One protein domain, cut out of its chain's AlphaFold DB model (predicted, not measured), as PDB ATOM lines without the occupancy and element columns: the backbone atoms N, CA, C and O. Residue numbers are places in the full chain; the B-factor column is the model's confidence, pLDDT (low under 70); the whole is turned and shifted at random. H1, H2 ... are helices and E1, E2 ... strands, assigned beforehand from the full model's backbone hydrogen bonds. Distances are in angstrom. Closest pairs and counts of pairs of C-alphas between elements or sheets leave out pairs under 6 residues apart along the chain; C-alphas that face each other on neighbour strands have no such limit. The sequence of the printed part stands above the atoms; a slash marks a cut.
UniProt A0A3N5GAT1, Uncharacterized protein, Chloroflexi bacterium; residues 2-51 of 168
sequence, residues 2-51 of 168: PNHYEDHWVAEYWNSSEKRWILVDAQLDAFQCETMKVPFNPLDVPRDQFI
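AT A GLANCE: This is residues 2 to 51 of the 168 residues of an uncharacterized protein of Chloroflexi bacterium (UniProt A0A3N5GAT1). This is a piece with little regular structure: a strand hairpin, E1 and E2, makes one end of an elongated outline, one short helix, H1, sits toward the other, and residues 37 to 51 wind back from H1 toward the hairpin. The 50 printed residues hold E1, E2 and H1 in that order, with 17 residues in named elements, class mixed. The whole is only just compact, close to loose, with a radius of gyration of the C-alphas of 11.7 A and spans of 34 by 22 by 16 A.

HOW THE PARTS SIT: E1, residues 11 to 15, and E2, residues 20 to 24, form an antiparallel hairpin at 147 degrees; N 11 and O 24 are 2.9 A apart, within hydrogen-bond range. H1, residues 30 to 36, is apart from E1. In H1 every O i to N i+4 pair is within hydrogen-bond range.

IN THESE COORDINATES: E1 begins at C-alpha 11 (130.204, 85.730, 88.559) and is 12.7 A long; E2 is 12.8 A long. H1, 10.0 A long, ends at C-alpha 36 (119.451, 82.503, 105.885).

THE WHOLE: The C-alphas farthest apart, of Asn 3 and Ser 17, are 36.3 A apart. The printed part has no cut, both links are tight, and no printed residue is under 70 in pLDDT.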
ATOM      1  N   PRO A   2     115.448  72.782 102.117       74.56
ATOM      2  CA  PRO A   2     115.516  71.324 102.013       74.56
ATOM      3  C   PRO A   2     114.926  70.854 100.677       74.56
ATOM      4  O   PRO A   2     113.821  71.265 100.336       74.56
ATOM      5  N   ASN A   3     115.645  69.992  99.951       81.25
ATOM      6  CA  ASN A   3     115.209  69.387  98.683       81.25
ATOM      7  C   ASN A   3     114.840  70.396  97.577       81.25
ATOM      8  O   ASN A   3     113.929  70.139  96.793       81.25
ATOM      9  N   HIS A   4     115.507  71.551  97.540       90.62
ATOM     10  CA  HIS A   4     115.283  72.566  96.517       90.62
ATOM     11  C   HIS A   4     116.580  73.297  96.172       90.62
ATOM     12  O   HIS A   4     117.334  73.686  97.073       90.62
ATOM     13  N   TYR A   5     116.778  73.505  94.876       94.81
ATOM     14  CA  TYR A   5     117.859  74.254  94.260       94.81
ATOM     15  C   TYR A   5     117.260  75.543  93.690       94.81
ATOM     16  O   TYR A   5     116.590  75.513  92.658       94.81
ATOM     17  N   GLU A   6     117.469  76.641  94.414       94.25
ATOM     18  CA  GLU A   6     117.006  77.966  94.000       94.25
ATOM     19  C   GLU A   6     117.863  78.457  92.829       94.25
ATOM     20  O   GLU A   6     119.093  78.374  92.905       94.25
ATOM     21  N   ASP A   7     117.221  78.968  91.778       94.44
ATOM     22  CA  ASP A   7     117.912  79.651  90.682       94.44
ATOM     23  C   ASP A   7     118.717  80.843  91.197       94.44
ATOM     24  O   ASP A   7     118.278  81.595  92.076       94.44
ATOM     25  N   HIS A   8     119.917  81.006  90.651       93.81
ATOM     26  CA  HIS A   8     120.834  82.018  91.121       93.81
ATOM     27  C   HIS A   8     121.902  82.376  90.085       93.81
ATOM     28  O   HIS A   8     122.435  81.518  89.384       93.81
ATOM     29  N   TRP A   9     122.280  83.657  90.048       94.06
ATOM     30  CA  TRP A   9     123.338  84.175  89.181       94.06
ATOM     31  C   TRP A   9     124.622  84.429  89.958       94.06
ATOM     32  O   TRP A   9     124.618  85.017  91.040       94.06
ATOM     33  N   VAL A  10     125.734  83.994  89.383       95.62
ATOM     34  CA  VAL A  10     127.071  84.118  89.963       95.62
ATOM     35  C   VAL A  10     128.035  84.653  88.918       95.62
ATOM     36  O   VAL A  10     127.835  84.491  87.715       95.62
ATOM     37  N   ALA A  11     129.091  85.301  89.384       95.62
ATOM     38  CA  ALA A  11     130.204  85.730  88.559       95.62
ATOM     39  C   ALA A  11     131.453  84.929  88.914       95.62
ATOM     40  O   ALA A  11     131.636  84.501  90.054       95.62
ATOM     41  N   GLU A  12     132.357  84.790  87.951       95.00
ATOM     42  CA  GLU A  12     133.665  84.191  88.181       95.00
ATOM     43  C   GLU A  12     134.783  85.139  87.784       95.00
ATOM     44  O   GLU A  12     134.734  85.793  86.740       95.00
ATOM     45  N   TYR A  13     135.837  85.178  88.596       95.62
ATOM     46  CA  TYR A  13     137.063  85.883  88.241       95.62
ATOM     47  C   TYR A  13     138.299  85.040  88.548       95.62
ATOM     48  O   TYR A  13     138.323  84.233  89.478       95.62
ATOM     49  N   TRP A  14     139.351  85.227  87.753       95.94
ATOM     50  CA  TRP A  14     140.618  84.542  87.970       95.94
ATOM     51  C   TRP A  14     141.423  85.252  89.057       95.94
ATOM     52  O   TRP A  14     141.837  86.403  88.888       95.94
ATOM     53  N   ASN A  15     141.693  84.563  90.162       97.31
ATOM     54  CA  ASN A  15     142.592  85.047  91.202       97.31
ATOM     55  C   ASN A  15     144.025  84.606  90.873       97.31
ATOM     56  O   ASN A  15     144.386  83.435  91.000       97.31
ATOM     57  N   SER A  16     144.868  85.555  90.459       97.38
ATOM     58  CA  SER A  16     146.244  85.266  90.036       97.38
ATOM     59  C   SER A  16     147.160  84.796  91.169       97.38
ATOM     60  O   SER A  16     148.097  84.042  90.906       97.38
ATOM     61  N   SER A  17     146.923  85.235  92.411       97.81
ATOM     62  CA  SER A  17     147.715  84.803  93.572       97.81
ATOM     63  C   SER A  17     147.443  83.351  93.949       97.81
ATOM     64  O   SER A  17     148.376  82.624  94.282       97.81
ATOM     65  N   GLU A  18     146.187  82.923  93.852       96.81
ATOM     66  CA  GLU A  18     145.754  81.570  94.209       96.81
ATOM     67  C   GLU A  18     145.724  80.618  93.010       96.81
ATOM     68  O   GLU A  18     145.622  79.409  93.192       96.81
ATOM     69  N   LYS A  19     145.860  81.154  91.789       96.06
ATOM     70  CA  LYS A  19     145.821  80.417  90.518       96.06
ATOM     71  C   LYS A  19     144.564  79.556  90.381       96.06
ATOM     72  O   LYS A  19     144.644  78.396  89.983       96.06
ATOM     73  N   ARG A  20     143.415  80.137  90.721       95.12
ATOM     74  CA  ARG A  20     142.103  79.499  90.595       95.12
ATOM     75  C   ARG A  20     141.023  80.517  90.250       95.12
ATOM     76  O   ARG A  20     141.178  81.712  90.513       95.12
ATOM     77  N   TRP A  21     139.919  80.019  89.712       95.38
ATOM     78  CA  TRP A  21     138.686  80.781  89.557       95.38
ATOM     79  C   TRP A  21     137.959  80.898  90.896       95.38
ATOM     80  O   TRP A  21     137.752  79.893  91.583       95.38
ATOM     81  N   ILE A  22     137.570  82.121  91.248       97.19
ATOM     82  CA  ILE A  22     136.756  82.442  92.420       97.19
ATOM     83  C   ILE A  22     135.322  82.650  91.961       97.19
ATOM     84  O   ILE A  22     135.087  83.449  91.055       97.19
ATOM     85  N   LEU A  23     134.397  81.946  92.607       97.25
ATOM     86  CA  LEU A  23     132.966  82.090  92.389       97.25
ATOM     87  C   LEU A  23     132.416  83.151  93.347       97.25
ATOM     88  O   LEU A  23     132.679  83.099  94.549       97.25
ATOM     89  N   VAL A  24     131.672  84.111  92.810       97.62
ATOM     90  CA  VAL A  24     131.103  85.236  93.549       97.62
ATOM     91  C   VAL A  24     129.601  85.263  93.353       97.62
ATOM     92  O   VAL A  24     129.107  85.385  92.235       97.62
ATOM     93  N   ASP A  25     128.889  85.226  94.465       96.88
ATOM     94  CA  ASP A  25     127.465  85.473  94.547       96.88
ATOM     95  C   ASP A  25     127.247  86.905  95.056       96.88
ATOM     96  O   ASP A  25     127.436  87.208  96.232       96.88
ATOM     97  N   ALA A  26     126.894  87.810  94.143       93.12
ATOM     98  CA  ALA A  26     126.673  89.216  94.473       93.12
ATOM     99  C   ALA A  26     125.259  89.502  95.010       93.12
ATOM    100  O   ALA A  26     125.001  90.617  95.466       93.12
ATOM    101  N   GLN A  27     124.345  88.533  94.938       92.75
ATOM    102  CA  GLN A  27     122.982  88.686  95.439       92.75
ATOM    103  C   GLN A  27     122.911  88.400  96.934       92.75
ATOM    104  O   GLN A  27     121.985  88.898  97.558       92.75
ATOM    105  N   LEU A  28     123.842  87.622  97.501       94.69
ATOM    106  CA  LEU A  28     123.939  87.346  98.935       94.69
ATOM    107  C   LEU A  28     124.709  88.449  99.683       94.69
ATOM    108  O   LEU A  28     125.930  88.400  99.841       94.69
ATOM    109  N   ASP A  29     123.977  89.434 100.197       93.81
ATOM    110  CA  ASP A  29     124.494  90.472 101.084       93.81
ATOM    111  C   ASP A  29     124.578  90.027 102.561       93.81
ATOM    112  O   ASP A  29     124.184  88.924 102.956       93.81
ATOM    113  N   ALA A  30     125.095  90.914 103.419       94.69
ATOM    114  CA  ALA A  30     125.252  90.634 104.846       94.69
ATOM    115  C   ALA A  30     123.925  90.290 105.549       94.69
ATOM    116  O   ALA A  30     123.904  89.420 106.424       94.69
ATOM    117  N   PHE A  31     122.823  90.941 105.168       96.06
ATOM    118  CA  PHE A  31     121.507  90.699 105.750       96.06
ATOM    119  C   PHE A  31     120.966  89.325 105.339       96.06
ATOM    120  O   PHE A  31     120.466  88.577 106.187       96.06
ATOM    121  N   GLN A  32     121.099  88.955 104.066       94.50
ATOM    122  CA  GLN A  32     120.715  87.640 103.549       94.50
ATOM    123  C   GLN A  32     121.552  86.522 104.169       94.50
ATOM    124  O   GLN A  32     120.984  85.535 104.644       94.50
ATOM    125  N   CYS A  33     122.875  86.691 104.246       95.00
ATOM    126  CA  CYS A  33     123.761  85.732 104.901       95.00
ATOM    127  C   CYS A  33     123.385  85.522 106.374       95.00
ATOM    128  O   CYS A  33     123.298  84.377 106.830       95.00
ATOM    129  N   GLU A  34     123.107  86.599 107.118       95.50
ATOM    130  CA  GLU A  34     122.696  86.511 108.521       95.50
ATOM    131  C   GLU A  34     121.322  85.848 108.682       95.50
ATOM    132  O   GLU A  34     121.139  85.012 109.575       95.50
ATOM    133  N   THR A  35     120.358  86.206 107.836       95.50
ATOM    134  CA  THR A  35     118.973  85.725 107.924       95.50
ATOM    135  C   THR A  35     118.870  84.253 107.536       95.50
ATOM    136  O   THR A  35     118.280  83.461 108.271       95.50
ATOM    137  N   MET A  36     119.486  83.870 106.417       91.69
ATOM    138  CA  MET A  36     119.451  82.503 105.885       91.69
ATOM    139  C   MET A  36     120.518  81.587 106.490       91.69
ATOM    140  O   MET A  36     120.525  80.393 106.203       91.69
ATOM    141  N   LYS A  37     121.396  82.126 107.349       94.06
ATOM    142  CA  LYS A  37     122.508  81.396 107.980       94.06
ATOM    143  C   LYS A  37     123.429  80.746 106.942       94.06
ATOM    144  O   LYS A  37     123.808  79.586 107.087       94.06
ATOM    145  N   VAL A  38     123.786  81.507 105.905       93.62
ATOM    146  CA  VAL A  38     124.697  81.056 104.842       93.62
ATOM    147  C   VAL A  38     126.056  80.696 105.466       93.62
ATOM    148  O   VAL A  38     126.664  81.552 106.112       93.62
ATOM    149  N   PRO A  39     126.543  79.448 105.324       94.56
ATOM    150  CA  PRO A  39     127.721  78.967 106.051       94.56
ATOM    151  C   PRO A  39     129.052  79.236 105.326       94.56
ATOM    152  O   PRO A  39     130.080  78.682 105.711       94.56
ATOM    153  N   PHE A  40     129.047  80.052 104.270       95.69
ATOM    154  CA  PHE A  40     130.203  80.327 103.417       95.69
ATOM    155  C   PHE A  40     130.323  81.816 103.067       95.69
ATOM    156  O   PHE A  40     129.400  82.600 103.287       95.69
ATOM    157  N   ASN A  41     131.479  82.206 102.527       96.06
ATOM    158  CA  ASN A  41     131.720  83.560 102.035       96.06
ATOM    159  C   ASN A  41     131.098  83.727 100.634       96.06
ATOM    160  O   ASN A  41     131.546  83.040  99.718       96.06
ATOM    161  N   PRO A  42     130.138  84.643 100.418       96.88
ATOM    162  CA  PRO A  42     129.553  84.864  99.093       96.88
ATOM    163  C   PRO A  42     130.557  85.430  98.075       96.88
ATOM    164  O   PRO A  42     130.339  85.335  96.875       96.88
ATOM    165  N   LEU A  43     131.697  85.970  98.522       96.75
ATOM    166  CA  LEU A  43     132.774  86.448  97.644       96.75
ATOM    167  C   LEU A  43     133.830  85.376  97.310       96.75
ATOM    168  O   LEU A  43     134.822  85.687  96.651       96.75
ATOM    169  N   ASP A  44     133.654  84.152  97.811       97.50
ATOM    170  CA  ASP A  44     134.461  82.968  97.498       97.50
ATOM    171  C   ASP A  44     133.620  81.711  97.772       97.50
ATOM    172  O   ASP A  44     133.830  80.986  98.751       97.50
ATOM    173  N   VAL A  45     132.587  81.526  96.947       97.50
ATOM    174  CA  VAL A  45     131.604  80.451  97.103       97.50
ATOM    175  C   VAL A  45     132.283  79.101  96.840       97.50
ATOM    176  O   VAL A  45     132.876  78.905  95.771       97.50
ATOM    177  N   PRO A  46     132.203  78.136  97.773       96.00
ATOM    178  CA  PRO A  46     132.753  76.810  97.544       96.00
ATOM    179  C   PRO A  46     132.039  76.102  96.387       96.00
ATOM    180  O   PRO A  46     130.826  76.202  96.222       96.00
ATOM    181  N   ARG A  47     132.793  75.333  95.596       93.19
ATOM    182  CA  ARG A  47     132.295  74.665  94.378       93.19
ATOM    183  C   ARG A  47     131.205  73.623  94.618       93.19
ATOM    184  O   ARG A  47     130.540  73.227  93.672       93.19
ATOM    185  N   ASP A  48     131.039  73.168  95.854       93.31
ATOM    186  CA  ASP A  48     129.981  72.241  96.253       93.31
ATOM    187  C   ASP A  48     128.714  72.950  96.769       93.31
ATOM    188  O   ASP A  48     127.730  72.279  97.071       93.31
ATOM    189  N   GLN A  49     128.720  74.287  96.854       94.75
ATOM    190  CA  GLN A  49     127.572  75.102  97.273       94.75
ATOM    191  C   GLN A  49     126.792  75.701  96.097       94.75
ATOM    192  O   GLN A  49     125.708  76.238  96.308       94.75
ATOM    193  N   PHE A  50     127.313  75.604  94.871       95.50
ATOM    194  CA  PHE A  50     126.654  76.087  93.659       95.50
ATOM    195  C   PHE A  50     126.742  75.037  92.549       95.50
ATOM    196  O   PHE A  50     127.828  74.555  92.223       95.50
ATOM    197  N   ILE A  51     125.600  74.688  91.957       96.94
ATOM    198  CA  ILE A  51     125.514  73.728  90.854       96.94
ATOM    199  C   ILE A  51     125.417  74.515  89.547       96.94
ATOM    200  O   ILE A  51     124.392  75.123  89.270       96.94
TER     201      ILE A  51